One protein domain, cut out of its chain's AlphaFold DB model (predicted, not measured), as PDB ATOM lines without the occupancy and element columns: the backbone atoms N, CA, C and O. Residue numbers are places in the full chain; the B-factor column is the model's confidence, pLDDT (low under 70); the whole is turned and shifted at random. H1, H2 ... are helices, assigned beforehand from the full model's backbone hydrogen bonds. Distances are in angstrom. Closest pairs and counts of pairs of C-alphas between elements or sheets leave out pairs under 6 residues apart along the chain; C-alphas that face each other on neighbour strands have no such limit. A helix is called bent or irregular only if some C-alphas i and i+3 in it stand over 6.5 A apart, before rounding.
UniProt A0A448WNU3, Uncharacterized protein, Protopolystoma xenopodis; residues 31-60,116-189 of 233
ATOM      1  N   ASP A  31      84.877 154.252 121.410       60.47
ATOM      2  CA  ASP A  31      83.501 153.763 121.477       60.47
ATOM      3  C   ASP A  31      82.645 154.261 120.306       60.47
ATOM      4  O   ASP A  31      81.818 153.503 119.807       60.47
ATOM      5  N   ASP A  32      82.869 155.481 119.804       64.50
ATOM      6  CA  ASP A  32      82.169 156.011 118.624       64.50
ATOM      7  C   ASP A  32      82.611 155.279 117.351       64.50
ATOM      8  O   ASP A  32      81.786 154.945 116.498       64.50
ATOM      9  N   VAL A  33      83.906 154.953 117.241       59.78
ATOM     10  CA  VAL A  33      84.443 154.136 116.140       59.78
ATOM     11  C   VAL A  33      83.848 152.725 116.193       59.78
ATOM     12  O   VAL A  33      83.341 152.230 115.183       59.78
ATOM     13  N   ALA A  34      83.820 152.098 117.370       57.16
ATOM     14  CA  ALA A  34      83.242 150.769 117.564       57.16
ATOM     15  C   ALA A  34      81.717 150.740 117.332       57.16
ATOM     16  O   ALA A  34      81.193 149.788 116.742       57.16
ATOM     17  N   ALA A  35      81.006 151.795 117.740       63.06
ATOM     18  CA  ALA A  35      79.575 151.960 117.505       63.06
ATOM     19  C   ALA A  35      79.264 152.168 116.015       63.06
ATOM     20  O   ALA A  35      78.326 151.558 115.494       63.06
ATOM     21  N   SER A  36      80.080 152.958 115.307       55.31
ATOM     22  CA  SER A  36      79.929 153.206 113.865       55.31
ATOM     23  C   SER A  36      80.076 151.929 113.023       55.31
ATOM     24  O   SER A  36      79.403 151.772 112.005       55.31
ATOM     25  N   ALA A  37      80.872 150.963 113.495       56.16
ATOM     26  CA  ALA A  37      81.101 149.681 112.833       56.16
ATOM     27  C   ALA A  37      80.031 148.601 113.129       56.16
ATOM     28  O   ALA A  37      80.212 147.451 112.731       56.16
ATOM     29  N   LYS A  38      78.915 148.927 113.812       57.59
ATOM     30  CA  LYS A  38      77.847 147.964 114.193       57.59
ATOM     31  C   LYS A  38      78.360 146.725 114.958       57.59
ATOM     32  O   LYS A  38      77.822 145.623 114.843       57.59
ATOM     33  N   ILE A  39      79.406 146.870 115.771       52.59
ATOM     34  CA  ILE A  39      80.033 145.731 116.473       52.59
ATOM     35  C   ILE A  39      79.161 145.220 117.627       52.59
ATOM     36  O   ILE A  39      79.168 144.027 117.935       52.59
ATOM     37  N   THR A  40      78.347 146.091 118.229       49.28
ATOM     38  CA  THR A  40      77.496 145.754 119.380       49.28
ATOM     39  C   THR A  40      76.507 144.622 119.074       49.28
ATOM     40  O   THR A  40      76.242 143.791 119.942       49.28
ATOM     41  N   GLU A  41      76.027 144.516 117.831       46.12
ATOM     42  CA  GLU A  41      75.099 143.463 117.391       46.12
ATOM     43  C   GLU A  41      75.821 142.122 117.123       46.12
ATOM     44  O   GLU A  41      75.289 141.040 117.394       46.12
ATOM     45  N   ASN A  42      77.095 142.181 116.715       43.44
ATOM     46  CA  ASN A  42      77.931 141.020 116.389       43.44
ATOM     47  C   ASN A  42      78.406 140.213 117.607       43.44
ATOM     48  O   ASN A  42      78.689 139.019 117.480       43.44
ATOM     49  N   ASN A  43      78.421 140.810 118.802       46.59
ATOM     50  CA  ASN A  43      78.720 140.094 120.049       46.59
ATOM     51  C   ASN A  43      77.678 139.008 120.396       46.59
ATOM     52  O   ASN A  43      77.933 138.137 121.230       46.59
ATOM     53  N   SER A  44      76.503 139.030 119.760       45.19
ATOM     54  CA  SER A  44      75.517 137.949 119.865       45.19
ATOM     55  C   SER A  44      75.911 136.709 119.044       45.19
ATOM     56  O   SER A  44      75.623 135.581 119.453       45.19
ATOM     57  N   CYS A  45      76.623 136.887 117.924       43.69
ATOM     58  CA  CYS A  45      77.107 135.794 117.077       43.69
ATOM     59  C   CYS A  45      78.251 135.019 117.741       43.69
ATOM     60  O   CYS A  45      78.240 133.792 117.706       43.69
ATOM     61  N   THR A  46      79.177 135.710 118.414       46.91
ATOM     62  CA  THR A  46      80.296 135.083 119.144       46.91
ATOM     63  C   THR A  46      79.844 134.285 120.369       46.91
ATOM     64  O   THR A  46      80.446 133.262 120.688       46.91
ATOM     65  N   LYS A  47      78.761 134.699 121.044       46.84
ATOM     66  CA  LYS A  47      78.180 133.951 122.178       46.84
ATOM     67  C   LYS A  47      77.463 132.664 121.753       46.84
ATOM     68  O   LYS A  47      77.471 131.697 122.505       46.84
ATOM     69  N   ASN A  48      76.883 132.634 120.551       43.75
ATOM     70  CA  ASN A  48      76.127 131.482 120.042       43.75
ATOM     71  C   ASN A  48      76.978 130.481 119.237       43.75
ATOM     72  O   ASN A  48      76.510 129.388 118.934       43.75
ATOM     73  N   SER A  49      78.226 130.817 118.899       48.34
ATOM     74  CA  SER A  49      79.150 129.941 118.162       48.34
ATOM     75  C   SER A  49      79.979 129.002 119.048       48.34
ATOM     76  O   SER A  49      80.859 128.316 118.539       48.34
ATOM     77  N   GLY A  50      79.709 128.945 120.358       38.66
ATOM     78  CA  GLY A  50      80.526 128.267 121.378       38.66
ATOM     79  C   GLY A  50      80.709 126.746 121.257       38.66
ATOM     80  O   GLY A  50      81.325 126.158 122.138       38.66
ATOM     81  N   LEU A  51      80.210 126.105 120.198       46.22
ATOM     82  CA  LEU A  51      80.397 124.671 119.934       46.22
ATOM     83  C   LEU A  51      81.476 124.374 118.880       46.22
ATOM     84  O   LEU A  51      81.832 123.217 118.686       46.22
ATOM     85  N   ASP A  52      82.010 125.395 118.214       44.72
ATOM     86  CA  ASP A  52      82.995 125.248 117.144       44.72
ATOM     87  C   ASP A  52      84.145 126.237 117.386       44.72
ATOM     88  O   ASP A  52      83.955 127.456 117.355       44.72
ATOM     89  N   GLY A  53      85.337 125.702 117.659       43.75
ATOM     90  CA  GLY A  53      86.553 126.452 117.997       43.75
ATOM     91  C   GLY A  53      86.992 127.508 116.971       43.75
ATOM     92  O   GLY A  53      87.762 128.400 117.329       43.75
ATOM     93  N   SER A  54      86.443 127.496 115.754       47.44
ATOM     94  CA  SER A  54      86.839 128.367 114.638       47.44
ATOM     95  C   SER A  54      86.690 129.878 114.908       47.44
ATOM     96  O   SER A  54      87.545 130.677 114.514       47.44
ATOM     97  N   VAL A  55      85.643 130.305 115.628       43.44
ATOM     98  CA  VAL A  55      85.421 131.743 115.917       43.44
ATOM     99  C   VAL A  55      86.409 132.262 116.970       43.44
ATOM    100  O   VAL A  55      86.827 133.418 116.922       43.44
ATOM    101  N   ARG A  56      86.835 131.393 117.897       46.19
ATOM    102  CA  ARG A  56      87.868 131.702 118.898       46.19
ATOM    103  C   ARG A  56      89.259 131.775 118.266       46.19
ATOM    104  O   ARG A  56      90.025 132.671 118.607       46.19
ATOM    105  N   GLU A  57      89.555 130.886 117.321       41.94
ATOM    106  CA  GLU A  57      90.821 130.881 116.577       41.94
ATOM    107  C   GLU A  57      90.990 132.136 115.712       41.94
ATOM    108  O   GLU A  57      92.062 132.731 115.709       41.94
ATOM    109  N   THR A  58      89.926 132.616 115.061       42.41
ATOM    110  CA  THR A  58      90.008 133.789 114.165       42.41
ATOM    111  C   THR A  58      90.384 135.086 114.902       42.41
ATOM    112  O   THR A  58      91.127 135.909 114.368       42.41
ATOM    113  N   VAL A  59      89.946 135.253 116.158       41.78
ATOM    114  CA  VAL A  59      90.371 136.377 117.020       41.78
ATOM    115  C   VAL A  59      91.838 136.224 117.455       41.78
ATOM    116  O   VAL A  59      92.551 137.216 117.592       41.78
ATOM    117  N   SER A  60      92.313 134.987 117.610       39.12
ATOM    118  CA  SER A  60      93.698 134.684 117.988       39.12
ATOM    119  C   SER A  60      94.695 134.919 116.839       39.12
ATOM    120  O   SER A  60      95.821 135.345 117.087       39.12
ATOM    121  N   VAL A 116     119.067 142.659 137.139       68.50
ATOM    122  CA  VAL A 116     118.751 143.766 136.224       68.50
ATOM    123  C   VAL A 116     119.174 143.440 134.786       68.50
ATOM    124  O   VAL A 116     118.420 143.710 133.855       68.50
ATOM    125  N   ASP A 117     120.310 142.768 134.599       75.88
ATOM    126  CA  ASP A 117     120.813 142.388 133.274       75.88
ATOM    127  C   ASP A 117     119.935 141.335 132.587       75.88
ATOM    128  O   ASP A 117     119.740 141.374 131.370       75.88
ATOM    129  N   HIS A 118     119.373 140.398 133.356       68.06
ATOM    130  CA  HIS A 118     118.462 139.385 132.823       68.06
ATOM    131  C   HIS A 118     117.121 140.019 132.430       68.06
ATOM    132  O   HIS A 118     116.595 139.745 131.353       68.06
ATOM    133  N   MET A 119     116.618 140.944 133.250       67.19
ATOM    134  CA  MET A 119     115.429 141.732 132.921       67.19
ATOM    135  C   MET A 119     115.627 142.572 131.655       67.19
ATOM    136  O   MET A 119     114.753 142.578 130.792       67.19
ATOM    137  N   ILE A 120     116.779 143.232 131.495       71.62
ATOM    138  CA  ILE A 120     117.087 144.019 130.291       71.62
ATOM    139  C   ILE A 120     117.067 143.133 129.045       71.62
ATOM    140  O   ILE A 120     116.450 143.514 128.055       71.62
ATOM    141  N   LYS A 121     117.679 141.943 129.092       76.81
ATOM    142  CA  LYS A 121     117.697 141.009 127.954       76.81
ATOM    143  C   LYS A 121     116.302 140.524 127.557       76.81
ATOM    144  O   LYS A 121     116.022 140.436 126.368       76.81
ATOM    145  N   LEU A 122     115.430 140.250 128.528       65.75
ATOM    146  CA  LEU A 122     114.054 139.809 128.266       65.75
ATOM    147  C   LEU A 122     113.166 140.940 127.729       65.75
ATOM    148  O   LEU A 122     112.302 140.709 126.887       65.75
ATOM    149  N   VAL A 123     113.374 142.171 128.199       66.00
ATOM    150  CA  VAL A 123     112.524 143.323 127.854       66.00
ATOM    151  C   VAL A 123     112.995 144.041 126.583       66.00
ATOM    152  O   VAL A 123     112.195 144.694 125.916       66.00
ATOM    153  N   GLN A 124     114.266 143.914 126.198       70.94
ATOM    154  CA  GLN A 124     114.841 144.564 125.010       70.94
ATOM    155  C   GLN A 124     114.075 144.272 123.702       70.94
ATOM    156  O   GLN A 124     113.722 145.232 123.014       70.94
ATOM    157  N   PRO A 125     113.748 143.006 123.363       71.06
ATOM    158  CA  PRO A 125     112.998 142.686 122.146       71.06
ATOM    159  C   PRO A 125     111.591 143.301 122.136       71.06
ATOM    160  O   PRO A 125     111.147 143.838 121.122       71.06
ATOM    161  N   LEU A 126     110.919 143.293 123.292       55.53
ATOM    162  CA  LEU A 126     109.621 143.942 123.491       55.53
ATOM    163  C   LEU A 126     109.720 145.462 123.303       55.53
ATOM    164  O   LEU A 126     108.900 146.048 122.602       55.53
ATOM    165  N   SER A 127     110.746 146.097 123.873       58.81
ATOM    166  CA  SER A 127     110.983 147.543 123.757       58.81
ATOM    167  C   SER A 127     111.227 147.981 122.309       58.81
ATOM    168  O   SER A 127     110.641 148.962 121.843       58.81
ATOM    169  N   HIS A 128     112.029 147.222 121.554       63.78
ATOM    170  CA  HIS A 128     112.246 147.491 120.130       63.78
ATOM    171  C   HIS A 128     110.951 147.382 119.324       63.78
ATOM    172  O   HIS A 128     110.666 148.272 118.525       63.78
ATOM    173  N   LYS A 129     110.130 146.357 119.574       61.53
ATOM    174  CA  LYS A 129     108.846 146.194 118.877       61.53
ATOM    175  C   LYS A 129     107.851 147.305 119.199       61.53
ATOM    176  O   LYS A 129     107.195 147.815 118.298       61.53
ATOM    177  N   LEU A 130     107.785 147.740 120.455       54.09
ATOM    178  CA  LEU A 130     106.964 148.889 120.843       54.09
ATOM    179  C   LEU A 130     107.434 150.185 120.164       54.09
ATOM    180  O   LEU A 130     106.608 151.000 119.760       54.09
ATOM    181  N   THR A 131     108.746 150.350 119.983       59.25
ATOM    182  CA  THR A 131     109.328 151.497 119.268       59.25
ATOM    183  C   THR A 131     109.022 151.443 117.768       59.25
ATOM    184  O   THR A 131     108.686 152.458 117.170       59.25
ATOM    185  N   GLU A 132     109.074 150.260 117.156       66.19
ATOM    186  CA  GLU A 132     108.724 150.043 115.746       66.19
ATOM    187  C   GLU A 132     107.250 150.384 115.470       66.19
ATOM    188  O   GLU A 132     106.955 151.155 114.555       66.19
ATOM    189  N   ILE A 133     106.339 149.910 116.327       65.19
ATOM    190  CA  ILE A 133     104.909 150.253 116.270       65.19
ATOM    191  C   ILE A 133     104.699 151.757 116.497       65.19
ATOM    192  O   ILE A 133     103.854 152.369 115.846       65.19
ATOM    193  N   SER A 134     105.484 152.377 117.385       61.34
ATOM    194  CA  SER A 134     105.430 153.821 117.623       61.34
ATOM    195  C   SER A 134     105.866 154.639 116.406       61.34
ATOM    196  O   SER A 134     105.334 155.725 116.199       61.34
ATOM    197  N   ASN A 135     106.822 154.144 115.618       71.94
ATOM    198  CA  ASN A 135     107.384 154.881 114.485       71.94
ATOM    199  C   ASN A 135     106.500 154.817 113.233       71.94
ATOM    200  O   ASN A 135     106.519 155.755 112.439       71.94
ATOM    201  N   SER A 136     105.734 153.736 113.041       81.25
ATOM    202  CA  SER A 136     104.796 153.628 111.917       81.25
ATOM    203  C   SER A 136     103.515 152.871 112.289       81.25
ATOM    204  O   SER A 136     103.273 151.748 111.826       81.25
ATOM    205  N   PRO A 137     102.646 153.475 113.116       80.38
ATOM    206  CA  PRO A 137     101.411 152.823 113.550       80.38
ATOM    207  C   PRO A 137     100.430 152.620 112.384       80.38
ATOM    208  O   PRO A 137      99.678 151.648 112.371       80.38
ATOM    209  N   VAL A 138     100.454 153.503 111.379       84.06
ATOM    210  CA  VAL A 138      99.581 153.420 110.198       84.06
ATOM    211  C   VAL A 138      99.944 152.220 109.327       84.06
ATOM    212  O   VAL A 138      99.055 151.466 108.935       84.06
ATOM    213  N   SER A 139     101.233 152.015 109.030       86.19
ATOM    214  CA  SER A 139     101.677 150.842 108.265       86.19
ATOM    215  C   SER A 139     101.332 149.555 109.005       86.19
ATOM    216  O   SER A 139     100.735 148.663 108.415       86.19
ATOM    217  N   TYR A 140     101.582 149.515 110.317       85.44
ATOM    218  CA  TYR A 140     101.299 148.342 111.139       85.44
ATOM    219  C   TYR A 140      99.821 147.918 111.102       85.44
ATOM    220  O   TYR A 140      99.506 146.752 110.864       85.44
ATOM    221  N   VAL A 141      98.890 148.859 111.293       84.50
ATOM    222  CA  VAL A 141      97.452 148.538 111.249       84.50
ATOM    223  C   VAL A 141      97.004 148.146 109.836       84.50
ATOM    224  O   VAL A 141      96.161 147.261 109.686       84.50
ATOM    225  N   ASN A 142      97.582 148.751 108.794       88.44
ATOM    226  CA  ASN A 142      97.302 148.360 107.412       88.44
ATOM    227  C   ASN A 142      97.781 146.935 107.102       88.44
ATOM    228  O   ASN A 142      97.046 146.182 106.462       88.44
ATOM    229  N   ASP A 143      98.947 146.529 107.604       88.25
ATOM    230  CA  ASP A 143      99.467 145.171 107.418       88.25
ATOM    231  C   ASP A 143      98.557 144.125 108.085       88.25
ATOM    232  O   ASP A 143      98.254 143.082 107.490       88.25
ATOM    233  N   ILE A 144      98.027 144.432 109.279       87.19
ATOM    234  CA  ILE A 144      97.017 143.601 109.957       87.19
ATOM    235  C   ILE A 144      95.738 143.503 109.119       87.19
ATOM    236  O   ILE A 144      95.196 142.405 108.952       87.19
ATOM    237  N   LEU A 145      95.245 144.624 108.583       88.62
ATOM    238  CA  LEU A 145      94.033 144.654 107.763       88.62
ATOM    239  C   LEU A 145      94.193 143.807 106.494       88.62
ATOM    240  O   LEU A 145      93.338 142.963 106.219       88.62
ATOM    241  N   ILE A 146      95.293 143.984 105.755       91.19
ATOM    242  CA  ILE A 146      95.588 143.243 104.518       91.19
ATOM    243  C   ILE A 146      95.682 141.741 104.805       91.19
ATOM    244  O   ILE A 146      95.036 140.933 104.127       91.19
ATOM    245  N   SER A 147      96.425 141.367 105.848       86.06
ATOM    246  CA  SER A 147      96.599 139.967 106.253       86.06
ATOM    247  C   SER A 147      95.268 139.334 106.664       86.06
ATOM    248  O   SER A 147      94.904 138.247 106.203       86.06
ATOM    249  N   THR A 148      94.476 140.055 107.462       86.75
ATOM    250  CA  THR A 148      93.156 139.593 107.907       86.75
ATOM    251  C   THR A 148      92.188 139.465 106.732       86.75
ATOM    252  O   THR A 148      91.416 138.506 106.676       86.75
ATOM    253  N   GLN A 149      92.230 140.377 105.758       92.19
ATOM    254  CA  GLN A 149      91.379 140.330 104.570       92.19
ATOM    255  C   GLN A 149      91.692 139.122 103.681       92.19
ATOM    256  O   GLN A 149      90.767 138.443 103.222       92.19
ATOM    257  N   ALA A 150      92.974 138.802 103.480       90.00
ATOM    258  CA  ALA A 150      93.391 137.634 102.708       90.00
ATOM    259  C   ALA A 150      92.838 136.324 103.299       90.00
ATOM    260  O   ALA A 150      92.283 135.497 102.566       90.00
ATOM    261  N   TYR A 151      92.919 136.160 104.623       85.75
ATOM    262  CA  TYR A 151      92.340 135.009 105.323       85.75
ATOM    263  C   TYR A 151      90.806 135.022 105.288       85.75
ATOM    264  O   TYR A 151      90.168 134.025 104.936       85.75
ATOM    265  N   SER A 152      90.204 136.178 105.565       89.00
ATOM    266  CA  SER A 152      88.753 136.371 105.582       89.00
ATOM    267  C   SER A 152      88.100 135.990 104.257       89.00
ATOM    268  O   SER A 152      87.031 135.384 104.257       89.00
ATOM    269  N   ASN A 153      88.748 136.262 103.121       93.62
ATOM    270  CA  ASN A 153      88.245 135.859 101.808       93.62
ATOM    271  C   ASN A 153      88.041 134.339 101.707       93.62
ATOM    272  O   ASN A 153      87.008 133.897 101.197       93.62
ATOM    273  N   ARG A 154      88.973 133.539 102.243       90.25
ATOM    274  CA  ARG A 154      88.862 132.070 102.269       90.25
ATOM    275  C   ARG A 154      87.710 131.624 103.162       90.25
ATOM    276  O   ARG A 154      86.886 130.809 102.752       90.25
ATOM    277  N   VAL A 155      87.609 132.212 104.354       82.56
ATOM    278  CA  VAL A 155      86.538 131.914 105.314       82.56
ATOM    279  C   VAL A 155      85.168 132.251 104.732       82.56
ATOM    280  O   VAL A 155      84.241 131.448 104.832       82.56
ATOM    281  N   VAL A 156      85.037 133.407 104.079       90.50
ATOM    282  CA  VAL A 156      83.791 133.842 103.444       90.50
ATOM    283  C   VAL A 156      83.404 132.912 102.303       90.50
ATOM    284  O   VAL A 156      82.235 132.544 102.207       90.50
ATOM    285  N   GLN A 157      84.357 132.498 101.464       93.94
ATOM    286  CA  GLN A 157      84.097 131.548 100.381       93.94
ATOM    287  C   GLN A 157      83.615 130.194 100.918       93.94
ATOM    288  O   GLN A 157      82.584 129.702 100.462       93.94
ATOM    289  N   ALA A 158      84.291 129.640 101.928       87.19
ATOM    290  CA  ALA A 158      83.943 128.347 102.521       87.19
ATOM    291  C   ALA A 158      82.594 128.357 103.267       87.19
ATOM    292  O   ALA A 158      81.891 127.350 103.301       87.19
ATOM    293  N   ASN A 159      82.212 129.496 103.855       86.94
ATOM    294  CA  ASN A 159      81.039 129.600 104.728       86.94
ATOM    295  C   ASN A 159      79.829 130.302 104.089       86.94
ATOM    296  O   ASN A 159      78.806 130.475 104.754       86.94
ATOM    297  N   ARG A 160      79.905 130.699 102.809       90.44
ATOM    298  CA  ARG A 160      78.868 131.516 102.146       90.44
ATOM    299  C   ARG A 160      77.479 130.880 102.153       90.44
ATOM    300  O   ARG A 160      76.497 131.604 102.274       90.44
ATOM    301  N   GLN A 161      77.405 129.560 101.993       91.69
ATOM    302  CA  GLN A 161      76.139 128.820 101.927       91.69
ATOM    303  C   GLN A 161      75.779 128.159 103.261       91.69
ATOM    304  O   GLN A 161      74.615 128.148 103.645       91.69
ATOM    305  N   SER A 162      76.775 127.635 103.980       90.44
ATOM    306  CA  SER A 162      76.567 126.877 105.216       90.44
ATOM    307  C   SER A 162      76.328 127.771 106.434       90.44
ATOM    308  O   SER A 162      75.534 127.424 107.306       90.44
ATOM    309  N   ARG A 163      77.019 128.918 106.528       81.62
ATOM    310  CA  ARG A 163      77.049 129.757 107.738       81.62
ATOM    311  C   ARG A 163      77.013 131.249 107.388       81.62
ATOM    312  O   ARG A 163      77.985 131.968 107.634       81.62
ATOM    313  N   PRO A 164      75.877 131.764 106.884       83.88
ATOM    314  CA  PRO A 164      75.755 133.168 106.487       83.88
ATOM    315  C   PRO A 164      76.023 134.147 107.643       83.88
ATOM    316  O   PRO A 164      76.656 135.178 107.428       83.88
ATOM    317  N   LYS A 165      75.648 133.793 108.882       80.12
ATOM    318  CA  LYS A 165      75.956 134.597 110.080       80.12
ATOM    319  C   LYS A 165      77.457 134.712 110.364       80.12
ATOM    320  O   LYS A 165      77.921 135.753 110.810       80.12
ATOM    321  N   HIS A 166      78.231 133.659 110.088       77.75
ATOM    322  CA  HIS A 166      79.688 133.702 110.240       77.75
ATOM    323  C   HIS A 166      80.314 134.643 109.205       77.75
ATOM    324  O   HIS A 166      81.190 135.436 109.525       77.75
ATOM    325  N   VAL A 167      79.803 134.617 107.973       84.19
ATOM    326  CA  VAL A 167      80.229 135.533 106.908       84.19
ATOM    327  C   VAL A 167      79.933 136.995 107.252       84.19
ATOM    328  O   VAL A 167      80.761 137.866 106.990       84.19
ATOM    329  N   GLU A 168      78.770 137.277 107.836       80.31
ATOM    330  CA  GLU A 168      78.412 138.617 108.313       80.31
ATOM    331  C   GLU A 168      79.340 139.101 109.437       80.31
ATOM    332  O   GLU A 168      79.822 140.235 109.396       80.31
ATOM    333  N   TRP A 169      79.671 138.213 110.378       86.00
ATOM    334  CA  TRP A 169      80.631 138.501 111.441       86.00
ATOM    335  C   TRP A 169      82.023 138.840 110.884       86.00
ATOM    336  O   TRP A 169      82.574 139.888 111.218       86.00
ATOM    337  N   VAL A 170      82.556 138.021 109.966       83.12
ATOM    338  CA  VAL A 170      83.863 138.268 109.326       83.12
ATOM    339  C   VAL A 170      83.882 139.616 108.598       83.12
ATOM    340  O   VAL A 170      84.839 140.380 108.717       83.12
ATOM    341  N   ARG A 171      82.814 139.955 107.866       86.69
ATOM    342  CA  ARG A 171      82.712 141.258 107.183       86.69
ATOM    343  C   ARG A 171      82.698 142.423 108.163       86.69
ATOM    344  O   ARG A 171      83.356 143.427 107.914       86.69
ATOM    345  N   SER A 172      81.981 142.278 109.272       81.19
ATOM    346  CA  SER A 172      81.917 143.309 110.308       81.19
ATOM    347  C   SER A 172      83.271 143.521 110.988       81.19
ATOM    348  O   SER A 172      83.659 144.656 111.253       81.19
ATOM    349  N   TRP A 173      84.035 142.444 111.191       83.88
ATOM    350  CA  TRP A 173      85.407 142.520 111.695       83.88
ATOM    351  C   TRP A 173      86.343 143.288 110.749       83.88
ATOM    352  O   TRP A 173      87.109 144.140 111.194       83.88
ATOM    353  N   LEU A 174      86.238 143.065 109.434       87.38
ATOM    354  CA  LEU A 174      87.023 143.823 108.450       87.38
ATOM    355  C   LEU A 174      86.664 145.315 108.429       87.38
ATOM    356  O   LEU A 174      87.558 146.154 108.330       87.38
ATOM    357  N   VAL A 175      85.377 145.656 108.555       89.00
ATOM    358  CA  VAL A 175      84.928 147.058 108.653       89.00
ATOM    359  C   VAL A 175      85.521 147.731 109.890       89.00
ATOM    360  O   VAL A 175      85.997 148.860 109.804       89.00
ATOM    361  N   PHE A 176      85.548 147.030 111.023       85.81
ATOM    362  CA  PHE A 176      86.173 147.528 112.243       85.81
ATOM    363  C   PHE A 176      87.673 147.792 112.073       85.81
ATOM    364  O   PHE A 176      88.139 148.881 112.403       85.81
ATOM    365  N   LEU A 177      88.425 146.837 111.519       81.31
ATOM    366  CA  LEU A 177      89.861 147.015 111.280       81.31
ATOM    367  C   LEU A 177      90.145 148.188 110.329       81.31
ATOM    368  O   LEU A 177      91.058 148.972 110.578       81.31
ATOM    369  N   ALA A 178      89.329 148.365 109.285       87.88
ATOM    370  CA  ALA A 178      89.429 149.520 108.394       87.88
ATOM    371  C   ALA A 178      89.129 150.846 109.119       87.88
ATOM    372  O   ALA A 178      89.791 151.855 108.878       87.88
ATOM    373  N   ALA A 179      88.163 150.853 110.041       83.62
ATOM    374  CA  ALA A 179      87.869 152.020 110.865       83.62
ATOM    375  C   ALA A 179      89.037 152.364 111.807       83.62
ATOM    376  O   ALA A 179      89.375 153.540 111.942       83.62
ATOM    377  N   ILE A 180      89.711 151.360 112.386       83.94
ATOM    378  CA  ILE A 180      90.935 151.572 113.176       83.94
ATOM    379  C   ILE A 180      92.053 152.141 112.300       83.94
ATOM    380  O   ILE A 180      92.697 153.103 112.709       83.94
ATOM    381  N   ALA A 181      92.274 151.601 111.099       86.06
ATOM    382  CA  ALA A 181      93.297 152.110 110.182       86.06
ATOM    383  C   ALA A 181      93.082 153.601 109.872       86.06
ATOM    384  O   ALA A 181      94.003 154.406 110.018       86.06
ATOM    385  N   ASN A 182      91.842 153.984 109.553       86.19
ATOM    386  CA  ASN A 182      91.465 155.380 109.319       86.19
ATOM    387  C   ASN A 182      91.633 156.251 110.572       86.19
ATOM    388  O   ASN A 182      92.126 157.377 110.481       86.19
ATOM    389  N   PHE A 183      91.244 155.746 111.746       83.75
ATOM    390  CA  PHE A 183      91.419 156.453 113.014       83.75
ATOM    391  C   PHE A 183      92.902 156.728 113.288       83.75
ATOM    392  O   PHE A 183      93.286 157.869 113.536       83.75
ATOM    393  N   VAL A 184      93.754 155.709 113.174       85.12
ATOM    394  CA  VAL A 184      95.200 155.835 113.395       85.12
ATOM    395  C   VAL A 184      95.828 156.773 112.367       85.12
ATOM    396  O   VAL A 184      96.643 157.610 112.739       85.12
ATOM    397  N   GLN A 185      95.408 156.718 111.104       86.81
ATOM    398  CA  GLN A 185      95.869 157.653 110.077       86.81
ATOM    399  C   GLN A 185      95.469 159.105 110.374       86.81
ATOM    400  O   GLN A 185      96.246 160.021 110.116       86.81
ATOM    401  N   THR A 186      94.274 159.318 110.923       82.69
ATOM    402  CA  THR A 186      93.735 160.659 111.187       82.69
ATOM    403  C   THR A 186      94.323 161.276 112.456       82.69
ATOM    404  O   THR A 186      94.663 162.456 112.465       82.69
ATOM    405  N   PHE A 187      94.450 160.492 113.529       79.94
ATOM    406  CA  PHE A 187      94.793 161.002 114.862       79.94
ATOM    407  C   PHE A 187      96.221 160.676 115.302       79.94
ATOM    408  O   PHE A 187      96.780 161.400 116.123       79.94
ATOM    409  N   CYS A 188      96.830 159.626 114.746       79.06
ATOM    410  CA  CYS A 188      98.158 159.145 115.129       79.06
ATOM    411  C   CYS A 188      99.095 158.925 113.918       79.06
ATOM    412  O   CYS A 188      99.764 157.890 113.867       79.06
ATOM    413  N   PRO A 189      99.193 159.850 112.939       75.50
ATOM    414  CA  PRO A 189      99.982 159.615 111.724       75.50
ATOM    415  C   PRO A 189     101.483 159.406 111.992       75.50
ATOM    416  O   PRO A 189     102.135 158.691 111.238       75.50
TER     417      PRO A 189
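AT A GLANCE: This is residues 31 to 60 and 116 to 189 of the 233 residues of an uncharacterized protein of Protopolystoma xenopodis (UniProt A0A448WNU3). A long helical hairpin of H5 and H6 makes the core, with the short helices H1 and H2 packed on H6 and H3 near both H5 and H6. H4 turns off from the beginning of H5 as an arm, and its residues 116 to 131 stick out. The printed part has 104 residues, with six named helices, H1 to H6 in chain order, and no named strand: all helix. It is loose, with a radius of gyration of the C-alphas of 17.2 A, and spans 54 by 33 by 24 A.

HOW THE PARTS SIT: H6, residues 164 to 187, is the hub. It forms a hairpin with H5, residues 137 to 159: they touch at a shallow tilt of 11 degrees, opposite ways, the closest C-alphas, of Val 156 and Val 167, 5.2 A apart. With residues 165 to 176 alone H6 touches H2, residues 39 to 48, closest at the C-alphas of Asn 42 and Trp 169, 6.2 A. With residues 176 to 183 alone it touches H1, residues 31 to 36, closest at the C-alphas of Val 33 and Ala 179, 6.6 A. H3, residues 54 to 60, is near H5 and H6. H4, residues 116 to 135, is close to H5 but not clearly touching, about perpendicular at 80 degrees. Every O i to N i+4 pair is within hydrogen-bond range in H1 and H6, against 3 of 6 in H2, 2 of 3 in H3, 14 of 16 in H4 and 18 of 19 in H5.

IN THESE COORDINATES: H6 measures 34.7 A and ends at C-alpha 187 (94.793, 161.002, 114.862). H5 measures 32.1 A, H4 26.9 A, H2 15.2 A. H4 begins at C-alpha 116 (118.751, 143.766, 136.224) and is only just irregular, with the C-alphas of residues 122 and 125 6.8 A apart.

THE WHOLE: Residues 61 to 115 are not printed, and C-alphas 60 and 116 are 32.3 A apart. The links printed whole are tight. Mean pLDDT of the printed part is 71.2; 44 residues are under 70, among them residues 31 to 60 and residues 126 to 134.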